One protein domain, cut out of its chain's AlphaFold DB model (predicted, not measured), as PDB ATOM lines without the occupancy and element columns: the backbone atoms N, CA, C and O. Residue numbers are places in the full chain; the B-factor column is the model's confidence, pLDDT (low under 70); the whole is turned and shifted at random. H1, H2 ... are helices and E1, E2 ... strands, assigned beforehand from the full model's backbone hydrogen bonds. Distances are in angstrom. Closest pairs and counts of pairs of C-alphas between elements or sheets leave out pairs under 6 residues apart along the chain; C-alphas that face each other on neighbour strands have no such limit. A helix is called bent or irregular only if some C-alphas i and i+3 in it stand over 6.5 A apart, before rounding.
ATOM      1  N   ASP A 537     -10.161 -26.380 -10.201       88.88
ATOM      2  CA  ASP A 537     -11.366 -25.548 -10.113       88.88
ATOM      3  C   ASP A 537     -11.832 -25.125 -11.511       88.88
ATOM      4  O   ASP A 537     -13.015 -25.219 -11.812       88.88
ATOM      5  N   HIS A 538     -10.907 -24.776 -12.407       89.31
ATOM      6  CA  HIS A 538     -11.236 -24.423 -13.787       89.31
ATOM      7  C   HIS A 538     -11.862 -25.586 -14.577       89.31
ATOM      8  O   HIS A 538     -12.826 -25.402 -15.321       89.31
ATOM      9  N   ALA A 539     -11.338 -26.804 -14.418       89.25
ATOM     10  CA  ALA A 539     -11.925 -27.988 -15.039       89.25
ATOM     11  C   ALA A 539     -13.278 -28.363 -14.426       89.25
ATOM     12  O   ALA A 539     -14.185 -28.763 -15.152       89.25
ATOM     13  N   PHE A 540     -13.425 -28.212 -13.108       89.56
ATOM     14  CA  PHE A 540     -14.704 -28.411 -12.436       89.56
ATOM     15  C   PHE A 540     -15.753 -27.432 -12.960       89.56
ATOM     16  O   PHE A 540     -16.824 -27.871 -13.348       89.56
ATOM     17  N   LEU A 541     -15.419 -26.145 -13.083       89.12
ATOM     18  CA  LEU A 541     -16.304 -25.137 -13.667       89.12
ATOM     19  C   LEU A 541     -16.725 -25.483 -15.093       89.12
ATOM     20  O   LEU A 541     -17.908 -25.443 -15.409       89.12
ATOM     21  N   ARG A 542     -15.778 -25.895 -15.946       88.00
ATOM     22  CA  ARG A 542     -16.091 -26.381 -17.301       88.00
ATOM     23  C   ARG A 542     -17.072 -27.546 -17.288       88.00
ATOM     24  O   ARG A 542     -17.979 -27.582 -18.114       88.00
ATOM     25  N   ALA A 543     -16.877 -28.498 -16.381       88.69
ATOM     26  CA  ALA A 543     -17.763 -29.644 -16.248       88.69
ATOM     27  C   ALA A 543     -19.145 -29.251 -15.718       88.69
ATOM     28  O   ALA A 543     -20.129 -29.759 -16.243       88.69
ATOM     29  N   THR A 544     -19.229 -28.330 -14.753       88.19
ATOM     30  CA  THR A 544     -20.495 -27.780 -14.247       88.19
ATOM     31  C   THR A 544     -21.267 -27.086 -15.365       88.19
ATOM     32  O   THR A 544     -22.408 -27.442 -15.618       88.19
ATOM     33  N   VAL A 545     -20.619 -26.199 -16.128       87.81
ATOM     34  CA  VAL A 545     -21.239 -25.528 -17.285       87.81
ATOM     35  C   VAL A 545     -21.727 -26.533 -18.318       87.81
ATOM     36  O   VAL A 545     -22.860 -26.454 -18.786       87.81
ATOM     37  N   LYS A 546     -20.882 -27.508 -18.669       86.69
ATOM     38  CA  LYS A 546     -21.256 -28.570 -19.606       86.69
ATOM     39  C   LYS A 546     -22.465 -29.353 -19.099       86.69
ATOM     40  O   LYS A 546     -23.356 -29.648 -19.888       86.69
ATOM     41  N   PHE A 547     -22.489 -29.679 -17.814       87.94
ATOM     42  CA  PHE A 547     -23.591 -30.388 -17.187       87.94
ATOM     43  C   PHE A 547     -24.886 -29.565 -17.242       87.94
ATOM     44  O   PHE A 547     -25.883 -30.061 -17.760       87.94
ATOM     45  N   ASP A 548     -24.854 -28.305 -16.807       87.56
ATOM     46  CA  ASP A 548     -26.032 -27.432 -16.777       87.56
ATOM     47  C   ASP A 548     -26.596 -27.202 -18.186       87.56
ATOM     48  O   ASP A 548     -27.805 -27.233 -18.402       87.56
ATOM     49  N   ILE A 549     -25.735 -27.062 -19.196       86.00
ATOM     50  CA  ILE A 549     -26.178 -26.981 -20.592       86.00
ATOM     51  C   ILE A 549     -26.886 -28.263 -21.011       86.00
ATOM     52  O   ILE A 549     -28.000 -28.193 -21.524       86.00
ATOM     53  N   LEU A 550     -26.257 -29.421 -20.796       86.94
ATOM     54  CA  LEU A 550     -26.761 -30.712 -21.272       86.94
ATOM     55  C   LEU A 550     -28.017 -31.187 -20.534       86.94
ATOM     56  O   LEU A 550     -28.823 -31.912 -21.110       86.94
ATOM     57  N   HIS A 551     -28.183 -30.806 -19.269       86.00
ATOM     58  CA  HIS A 551     -29.236 -31.357 -18.418       86.00
ATOM     59  C   HIS A 551     -30.274 -30.330 -17.975       86.00
ATOM     60  O   HIS A 551     -31.426 -30.700 -17.772       86.00
ATOM     61  N   THR A 552     -29.909 -29.054 -17.855       86.19
ATOM     62  CA  THR A 552     -30.815 -28.007 -17.362       86.19
ATOM     63  C   THR A 552     -31.323 -27.121 -18.493       86.19
ATOM     64  O   THR A 552     -32.509 -26.808 -18.545       86.19
ATOM     65  N   PHE A 553     -30.452 -26.736 -19.428       87.31
ATOM     66  CA  PHE A 553     -30.755 -25.679 -20.400       87.31
ATOM     67  C   PHE A 553     -30.910 -26.158 -21.845       87.31
ATOM     68  O   PHE A 553     -31.205 -25.345 -22.721       87.31
ATOM     69  N   THR A 554     -30.756 -27.458 -22.111       87.69
ATOM     70  CA  THR A 554     -30.758 -28.016 -23.475       87.69
ATOM     71  C   THR A 554     -32.010 -27.628 -24.254       87.69
ATOM     72  O   THR A 554     -31.894 -27.107 -25.359       87.69
ATOM     73  N   SER A 555     -33.199 -27.797 -23.672       87.19
ATOM     74  CA  SER A 555     -34.456 -27.475 -24.359       87.19
ATOM     75  C   SER A 555     -34.560 -25.989 -24.717       87.19
ATOM     76  O   SER A 555     -34.942 -25.647 -25.834       87.19
ATOM     77  N   SER A 556     -34.173 -25.097 -23.800       87.50
ATOM     78  CA  SER A 556     -34.199 -23.646 -24.029       87.50
ATOM     79  C   SER A 556     -33.197 -23.215 -25.101       87.50
ATOM     80  O   SER A 556     -33.526 -22.387 -25.947       87.50
ATOM     81  N   ILE A 557     -31.995 -23.800 -25.097       86.12
ATOM     82  CA  ILE A 557     -30.943 -23.501 -26.079       86.12
ATOM     83  C   ILE A 557     -31.346 -23.998 -27.472       86.12
ATOM     84  O   ILE A 557     -31.234 -23.241 -28.433       86.12
ATOM     85  N   ILE A 558     -31.875 -25.223 -27.586       85.12
ATOM     86  CA  ILE A 558     -32.335 -25.788 -28.866       85.12
ATOM     87  C   ILE A 558     -33.460 -24.937 -29.462       85.12
ATOM     88  O   ILE A 558     -33.409 -24.584 -30.639       85.12
ATOM     89  N   ASN A 559     -34.459 -24.564 -28.657       87.88
ATOM     90  CA  ASN A 559     -35.567 -23.736 -29.138       87.88
ATOM     91  C   ASN A 559     -35.072 -22.374 -29.648       87.88
ATOM     92  O   ASN A 559     -35.483 -21.928 -30.719       87.88
ATOM     93  N   PHE A 560     -34.134 -21.748 -28.934       86.12
ATOM     94  CA  PHE A 560     -33.533 -20.483 -29.348       86.12
ATOM     95  C   PHE A 560     -32.718 -20.586 -30.639       86.12
ATOM     96  O   PHE A 560     -32.762 -19.688 -31.484       86.12
ATOM     97  N   GLU A 561     -31.974 -21.677 -30.811       83.56
ATOM     98  CA  GLU A 561     -31.223 -21.941 -32.035       83.56
ATOM     99  C   GLU A 561     -32.164 -22.119 -33.232       83.56
ATOM    100  O   GLU A 561     -31.960 -21.485 -34.268       83.56
ATOM    101  N   ILE A 562     -33.251 -22.884 -33.067       85.62
ATOM    102  CA  ILE A 562     -34.287 -23.063 -34.095       85.62
ATOM    103  C   ILE A 562     -34.906 -21.714 -34.485       85.62
ATOM    104  O   ILE A 562     -35.063 -21.421 -35.673       85.62
ATOM    105  N   GLU A 563     -35.249 -20.871 -33.511       87.44
ATOM    106  CA  GLU A 563     -35.795 -19.536 -33.773       87.44
ATOM    107  C   GLU A 563     -34.793 -18.617 -34.475       87.44
ATOM    108  O   GLU A 563     -35.157 -17.890 -35.401       87.44
ATOM    109  N   THR A 564     -33.525 -18.667 -34.070       84.50
ATOM    110  CA  THR A 564     -32.448 -17.882 -34.683       84.50
ATOM    111  C   THR A 564     -32.217 -18.305 -36.130       84.50
ATOM    112  O   THR A 564     -32.124 -17.447 -37.010       84.50
ATOM    113  N   PHE A 565     -32.207 -19.613 -36.394       84.50
ATOM    114  CA  PHE A 565     -32.075 -20.168 -37.738       84.50
ATOM    115  C   PHE A 565     -33.242 -19.751 -38.641       84.50
ATOM    116  O   PHE A 565     -33.017 -19.279 -39.753       84.50
ATOM    117  N   ARG A 566     -34.487 -19.826 -38.142       88.56
ATOM    118  CA  ARG A 566     -35.691 -19.405 -38.886       88.56
ATOM    119  C   ARG A 566     -35.662 -17.936 -39.309       88.56
ATOM    120  O   ARG A 566     -36.251 -17.600 -40.330       88.56
ATOM    121  N   ARG A 567     -34.999 -17.063 -38.543       89.50
ATOM    122  CA  ARG A 567     -34.908 -15.628 -38.861       89.50
ATOM    123  C   ARG A 567     -33.892 -15.313 -39.963       89.50
ATOM    124  O   ARG A 567     -34.001 -14.259 -40.568       89.50
ATOM    125  N   GLY A 568     -32.923 -16.191 -40.243       85.94
ATOM    126  CA  GLY A 568     -31.992 -16.023 -41.370       85.94
ATOM    127  C   GLY A 568     -31.000 -14.852 -41.253       85.94
ATOM    128  O   GLY A 568     -30.338 -14.517 -42.229       85.94
ATOM    129  N   ASN A 569     -30.843 -14.244 -40.074       83.00
ATOM    130  CA  ASN A 569     -30.079 -12.997 -39.897       83.00
ATOM    131  C   ASN A 569     -28.543 -13.158 -39.972       83.00
ATOM    132  O   ASN A 569     -27.816 -12.197 -39.732       83.00
ATOM    133  N   GLY A 570     -28.025 -14.368 -40.222       81.06
ATOM    134  CA  GLY A 570     -26.582 -14.656 -40.242       81.06
ATOM    135  C   GLY A 570     -25.859 -14.473 -38.894       81.06
ATOM    136  O   GLY A 570     -24.635 -14.593 -38.830       81.06
ATOM    137  N   LEU A 571     -26.590 -14.182 -37.813       83.94
ATOM    138  CA  LEU A 571     -26.051 -14.046 -36.461       83.94
ATOM    139  C   LEU A 571     -25.880 -15.423 -35.822       83.94
ATOM    140  O   LEU A 571     -26.723 -16.305 -35.997       83.94
ATOM    141  N   ARG A 572     -24.804 -15.602 -35.050       78.81
ATOM    142  CA  ARG A 572     -24.617 -16.833 -34.278       78.81
ATOM    143  C   ARG A 572     -25.364 -16.735 -32.949       78.81
ATOM    144  O   ARG A 572     -25.286 -15.685 -32.300       78.81
ATOM    145  N   PRO A 573     -26.055 -17.807 -32.527       80.44
ATOM    146  CA  PRO A 573     -26.603 -17.874 -31.185       80.44
ATOM    147  C   PRO A 573     -25.451 -17.917 -30.174       80.44
ATOM    148  O   PRO A 573     -24.510 -18.704 -30.301       80.44
ATOM    149  N   CYS A 574     -25.530 -17.050 -29.173       84.00
ATOM    150  CA  CYS A 574     -24.665 -17.046 -28.009       84.00
ATOM    151  C   CYS A 574     -25.506 -17.323 -26.767       84.00
ATOM    152  O   CYS A 574     -26.588 -16.759 -26.592       84.00
ATOM    153  N   VAL A 575     -24.976 -18.156 -25.879       85.75
ATOM    154  CA  VAL A 575     -25.594 -18.450 -24.587       85.75
ATOM    155  C   VAL A 575     -24.714 -17.845 -23.504       85.75
ATOM    156  O   VAL A 575     -23.550 -18.212 -23.365       85.75
ATOM    157  N   LEU A 576     -25.258 -16.898 -22.749       88.69
ATOM    158  CA  LEU A 576     -24.646 -16.374 -21.536       88.69
ATOM    159  C   LEU A 576     -25.289 -17.075 -20.339       88.69
ATOM    160  O   LEU A 576     -26.501 -17.003 -20.166       88.69
ATOM    161  N   ILE A 577     -24.483 -17.747 -19.522       87.06
ATOM    162  CA  ILE A 577     -24.940 -18.343 -18.263       87.06
ATOM    163  C   ILE A 577     -24.354 -17.520 -17.121       87.06
ATOM    164  O   ILE A 577     -23.129 -17.450 -16.963       87.06
ATOM    165  N   ASP A 578     -25.231 -16.876 -16.358       88.44
ATOM    166  CA  ASP A 578     -24.883 -16.073 -15.195       88.44
ATOM    167  C   ASP A 578     -25.014 -16.914 -13.925       88.44
ATOM    168  O   ASP A 578     -26.118 -17.274 -13.512       88.44
ATOM    169  N   TYR A 579     -23.873 -17.249 -13.323       85.31
ATOM    170  CA  TYR A 579     -23.821 -18.030 -12.087       85.31
ATOM    171  C   TYR A 579     -23.905 -17.180 -10.820       85.31
ATOM    172  O   TYR A 579     -23.897 -17.738  -9.720       85.31
ATOM    173  N   ARG A 580     -23.995 -15.854 -10.968       79.88
ATOM    174  CA  ARG A 580     -24.280 -14.939  -9.858       79.88
ATOM    175  C   ARG A 580     -25.744 -15.044  -9.429       79.88
ATOM    176  O   ARG A 580     -26.057 -14.790  -8.276       79.88
ATOM    177  N   ASP A 581     -26.615 -15.482 -10.338       81.44
ATOM    178  CA  ASP A 581     -28.003 -15.817 -10.036       81.44
ATOM    179  C   ASP A 581     -28.127 -17.296  -9.618       81.44
ATOM    180  O   ASP A 581     -27.446 -18.185 -10.144       81.44
ATOM    181  N   ARG A 582     -29.028 -17.587  -8.672       78.06
ATOM    182  CA  ARG A 582     -29.393 -18.957  -8.280       78.06
ATOM    183  C   ARG A 582     -30.915 -19.136  -8.341       78.06
ATOM    184  O   ARG A 582     -31.616 -18.456  -7.598       78.06
ATOM    185  N   PRO A 583     -31.432 -20.058  -9.182       83.19
ATOM    186  CA  PRO A 583     -30.706 -20.892 -10.156       83.19
ATOM    187  C   PRO A 583     -29.971 -20.057 -11.231       83.19
ATOM    188  O   PRO A 583     -30.368 -18.913 -11.452       83.19
ATOM    189  N   PRO A 584     -28.921 -20.599 -11.894       86.94
ATOM    190  CA  PRO A 584     -28.167 -19.853 -12.901       86.94
ATOM    191  C   PRO A 584     -29.086 -19.312 -13.989       86.94
ATOM    192  O   PRO A 584     -29.903 -20.048 -14.554       86.94
ATOM    193  N   LYS A 585     -28.952 -18.023 -14.290       88.94
ATOM    194  CA  LYS A 585     -29.785 -17.361 -15.289       88.94
ATOM    195  C   LYS A 585     -29.168 -17.532 -16.666       88.94
ATOM    196  O   LYS A 585     -28.000 -17.216 -16.883       88.94
ATOM    197  N   VAL A 586     -29.969 -18.000 -17.619       88.94
ATOM    198  CA  VAL A 586     -29.551 -18.123 -19.016       88.94
ATOM    199  C   VAL A 586     -30.081 -16.945 -19.811       88.94
ATOM    200  O   VAL A 586     -31.289 -16.728 -19.894       88.94
ATOM    201  N   VAL A 587     -29.167 -16.195 -20.411       90.19
ATOM    202  CA  VAL A 587     -29.468 -15.107 -21.336       90.19
ATOM    203  C   VAL A 587     -29.042 -15.544 -22.731       90.19
ATOM    204  O   VAL A 587     -27.900 -15.935 -22.969       90.19
ATOM    205  N   LEU A 588     -29.991 -15.507 -23.656       88.12
ATOM    206  CA  LEU A 588     -29.803 -15.924 -25.037       88.12
ATOM    207  C   LEU A 588     -29.638 -14.670 -25.896       88.12
ATOM    208  O   LEU A 588     -30.556 -13.859 -26.002       88.12
ATOM    209  N   GLU A 589     -28.457 -14.492 -26.482       87.50
ATOM    210  CA  GLU A 589     -28.109 -13.305 -27.269       87.50
ATOM    211  C   GLU A 589     -27.713 -13.703 -28.694       87.50
ATOM    212  O   GLU A 589     -27.083 -14.733 -28.921       87.50
ATOM    213  N   GLN A 590     -28.046 -12.866 -29.678       82.69
ATOM    214  CA  GLN A 590     -27.528 -12.997 -31.041       82.69
ATOM    215  C   GLN A 590     -26.365 -12.024 -31.218       82.69
ATOM    216  O   GLN A 590     -26.518 -10.834 -30.937       82.69
ATOM    217  N   LYS A 591     -25.202 -12.502 -31.684       79.50
ATOM    218  CA  LYS A 591     -24.033 -11.633 -31.910       79.50
ATOM    219  C   LYS A 591     -23.447 -11.764 -33.315       79.50
ATOM    220  O   LYS A 591     -23.468 -12.853 -33.898       79.50
ATOM    221  N   PRO A 592     -22.915 -10.656 -33.873       76.69
ATOM    222  CA  PRO A 592     -22.208 -10.687 -35.144       76.69
ATOM    223  C   PRO A 592     -20.894 -11.465 -35.007       76.69
ATOM    224  O   PRO A 592     -20.204 -11.381 -33.992       76.69
ATOM    225  N   PHE A 593     -20.529 -12.189 -36.067       66.88
ATOM    226  CA  PHE A 593     -19.421 -13.156 -36.103       66.88
ATOM    227  C   PHE A 593     -18.051 -12.602 -35.657       66.88
ATOM    228  O   PHE A 593     -17.201 -13.357 -35.193       66.88
ATOM    229  N   ASN A 594     -17.839 -11.284 -35.746       69.88
ATOM    230  CA  ASN A 594     -16.537 -10.645 -35.524       69.88
ATOM    231  C   ASN A 594     -16.355  -9.987 -34.145       69.88
ATOM    232  O   ASN A 594     -15.339  -9.327 -33.917       69.88
ATOM    233  N   MET A 595     -17.301 -10.129 -33.212       58.25
ATOM    234  CA  MET A 595     -17.185  -9.455 -31.918       58.25
ATOM    235  C   MET A 595     -16.231 -10.215 -30.979       58.25
ATOM    236  O   MET A 595     -16.546 -11.283 -30.456       58.25
ATOM    237  N   LYS A 596     -15.033  -9.659 -30.750       58.22
ATOM    238  CA  LYS A 596     -14.117 -10.151 -29.711       58.22
ATOM    239  C   LYS A 596     -14.678  -9.778 -28.339       58.22
ATOM    240  O   LYS A 596     -14.834  -8.601 -28.034       58.22
ATOM    241  N   TRP A 597     -14.933 -10.774 -27.500       53.94
ATOM    242  CA  TRP A 597     -15.284 -10.550 -26.100       53.94
ATOM    243  C   TRP A 597     -14.121  -9.884 -25.356       53.94
ATOM    244  O   TRP A 597     -13.031 -10.449 -25.269       53.94
ATOM    245  N   THR A 598     -14.348  -8.697 -24.801       45.75
ATOM    246  CA  THR A 598     -13.399  -8.005 -23.921       45.75
ATOM    247  C   THR A 598     -13.796  -8.186 -22.458       45.75
ATOM    248  O   THR A 598     -14.285  -7.243 -21.847       45.75
ATOM    249  N   THR A 599     -13.569  -9.368 -21.866       41.94
ATOM    250  CA  THR A 599     -13.615  -9.502 -20.393       41.94
ATOM    251  C   THR A 599     -12.826 -10.698 -19.849       41.94
ATOM    252  O   THR A 599     -12.644 -11.716 -20.510       41.94
ATOM    253  N   ARG A 600     -12.322 -10.534 -18.619       40.66
ATOM    254  CA  ARG A 600     -11.210 -11.261 -17.976       40.66
ATOM    255  C   ARG A 600     -11.484 -12.696 -17.487       40.66
ATOM    256  O   ARG A 600     -10.553 -13.307 -16.973       40.66
ATOM    257  N   THR A 601     -12.677 -13.262 -17.682       46.97
ATOM    258  CA  THR A 601     -13.003 -14.601 -17.142       46.97
ATOM    259  C   THR A 601     -13.945 -15.402 -18.049       46.97
ATOM    260  O   THR A 601     -14.891 -16.027 -17.592       46.97
ATOM    261  N   LEU A 602     -13.706 -15.382 -19.363       50.66
ATOM    262  CA  LEU A 602     -14.466 -16.199 -20.312       50.66
ATOM    263  C   LEU A 602     -13.893 -17.614 -20.419       50.66
ATOM    264  O   LEU A 602     -12.775 -17.809 -20.900       50.66
ATOM    265  N   ILE A 603     -14.699 -18.615 -20.074       54.59
ATOM    266  CA  ILE A 603     -14.481 -19.982 -20.540       54.59
ATOM    267  C   ILE A 603     -15.276 -20.157 -21.830       54.59
ATOM    268  O   ILE A 603     -16.470 -20.428 -21.792       54.59
ATOM    269  N   LYS A 604     -14.605 -20.016 -22.977       54.69
ATOM    270  CA  LYS A 604     -15.193 -20.405 -24.260       54.69
ATOM    271  C   LYS A 604     -15.187 -21.924 -24.370       54.69
ATOM    272  O   LYS A 604     -14.120 -22.543 -24.358       54.69
ATOM    273  N   ALA A 605     -16.365 -22.514 -24.495       56.62
ATOM    274  CA  ALA A 605     -16.533 -23.901 -24.897       56.62
ATOM    275  C   ALA A 605     -17.318 -23.922 -26.209       56.62
ATOM    276  O   ALA A 605     -18.394 -23.336 -26.299       56.62
ATOM    277  N   LEU A 606     -16.752 -24.569 -27.230       52.31
ATOM    278  CA  LEU A 606     -17.474 -24.879 -28.457       52.31
ATOM    279  C   LEU A 606     -18.254 -26.167 -28.216       52.31
ATOM    280  O   LEU A 606     -17.663 -27.222 -27.976       52.31
ATOM    281  N   PHE A 607     -19.575 -26.059 -28.248       59.72
ATOM    282  CA  PHE A 607     -20.467 -27.211 -28.204       59.72
ATOM    283  C   PHE A 607     -20.642 -27.797 -29.612       59.72
ATOM    284  O   PHE A 607     -20.378 -27.095 -30.593       59.72
ATOM    285  N   PRO A 608     -21.071 -29.068 -29.743       52.38
ATOM    286  CA  PRO A 608     -21.192 -29.757 -31.034       52.38
ATOM    287  C   PRO A 608     -22.045 -29.020 -32.084       52.38
ATOM    288  O   PRO A 608     -21.912 -29.301 -33.268       52.38
ATOM    289  N   PHE A 609     -22.850 -28.039 -31.670       57.41
ATOM    290  CA  PHE A 609     -23.711 -27.226 -32.535       57.41
ATOM    291  C   PHE A 609     -23.117 -25.852 -32.901       57.41
ATOM    292  O   PHE A 609     -23.785 -25.007 -33.479       57.41
ATOM    293  N   GLY A 610     -21.854 -25.574 -32.559       62.69
ATOM    294  CA  GLY A 610     -21.207 -24.294 -32.887       62.69
ATOM    295  C   GLY A 610     -21.697 -23.091 -32.066       62.69
ATOM    296  O   GLY A 610     -21.305 -21.959 -32.361       62.69
ATOM    297  N   VAL A 611     -22.508 -23.335 -31.030       65.06
ATOM    298  CA  VAL A 611     -22.941 -22.340 -30.042       65.06
ATOM    299  C   VAL A 611     -21.745 -21.917 -29.190       65.06
ATOM    300  O   VAL A 611     -21.046 -22.757 -28.613       65.06
ATOM    301  N   GLU A 612     -21.515 -20.607 -29.105       71.31
ATOM    302  CA  GLU A 612     -20.544 -20.036 -28.177       71.31
ATOM    303  C   GLU A 612     -21.220 -19.838 -26.821       71.31
ATOM    304  O   GLU A 612     -22.232 -19.142 -26.709       71.31
ATOM    305  N   VAL A 613     -20.654 -20.459 -25.787       72.19
ATOM    306  CA  VAL A 613     -21.111 -20.257 -24.414       72.19
ATOM    307  C   VAL A 613     -20.149 -19.334 -23.694       72.19
ATOM    308  O   VAL A 613     -18.939 -19.575 -23.667       72.19
ATOM    309  N   THR A 614     -20.714 -18.298 -23.087       76.38
ATOM    310  CA  THR A 614     -20.026 -17.398 -22.173       76.38
ATOM    311  C   THR A 614     -20.537 -17.632 -20.763       76.38
ATOM    312  O   THR A 614     -21.740 -17.686 -20.523       76.38
ATOM    313  N   MET A 615     -19.611 -17.759 -19.822       74.19
ATOM    314  CA  MET A 615     -19.921 -17.870 -18.404       74.19
ATOM    315  C   MET A 615     -19.576 -16.557 -17.712       74.19
ATOM    316  O   MET A 615     -18.483 -16.023 -17.928       74.19
ATOM    317  N   LEU A 616     -20.488 -16.072 -16.875       73.44
ATOM    318  CA  LEU A 616     -20.231 -14.978 -15.949       73.44
ATOM    319  C   LEU A 616     -20.119 -15.560 -14.537       73.44
ATOM    320  O   LEU A 616     -21.049 -16.219 -14.066       73.44
TER     321      LEU A 616
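What this domain is: This is residues 537 to 616 of the 617 residues of the protein "MYND-type domain-containing protein" of Dendrothele bispora (strain CBS 962.96) (UniProt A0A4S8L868). A long helix, H1, is bent nearly into an L, and its two arms, H1a and H1b, cover one face of a small twisted sheet of three strands, E2, E1 and E3; no named helix covers the other face. A wide loop, residues 592 to 611, joins the two edge strands E2 and E3, and its residues 605 to 606 pair beside E3. The printed part has 80 residues, with one named helix and three named strands in the order H1, E1, E2, E3; the sheet runs E2, E1, E3 and is mixed, and the class is mixed, helices and strands. The whole is compact, with a radius of gyration of the C-alphas of 12.5 A and spans of 38 by 28 by 23 A.

Where its parts are: H1, residues 537 to 567, was assigned as one helix by its hydrogen bonds, but it is bent: C-alphas 552 and 555 are 7.9 A apart. Its arm H1a, residues 537 to 552, begins with C-alpha 537 at (-11.366, -25.548, -10.113) and is 20.9 A long; its arm H1b, residues 555 to 567, is 18.7 A long. E1, residues 572 to 578, is 19.1 A long and begins with C-alpha 572 at (-24.617, -16.833, -34.278). E2, residues 585 to 591, is 18.5 A long. E3, residues 612 to 616, is 13.2 A long and ends with C-alpha 616 at (-20.231, -14.978, -15.949).

How they stand to each other: H1a and H1b are about perpendicular, at 74 degrees, and lie on the same face of the sheet, making two layers, helix arms over one face of a sheet. H1a runs across the strands, at 66 degrees to E1 on the local plane; its closest C-alphas to E3 are those of Val 545 and Met 615, 7.9 A apart. H1b runs along the strands, at 27 degrees to E1 on the local plane, with a height over the sheet of 9.3 A; its closest C-alphas to E1 are those of Glu 561 and Pro 573, 6.2 A apart. In both arms every O i to N i+4 pair is within hydrogen-bond range. E1 and E2 form an antiparallel hairpin, with N 576 and O 587 2.8 A apart. E1 and E3 are parallel, with N 577 and O 614 2.9 A apart. Residues 605 to 606 pair antiparallel with residues 612 to 613 of E3.

The domain as a whole: The C-alphas farthest apart, those of Asp 537 and Gly 568, are 38.6 A apart. The printed part has no cut. The link from E2 to E3 is long, 20 residues. The sheet is only just strongly twisted, its C-alphas lying up to 4.3 A off the best plane. The mean pLDDT of the printed part is 77.8, and residues 593 to 611 are under 70.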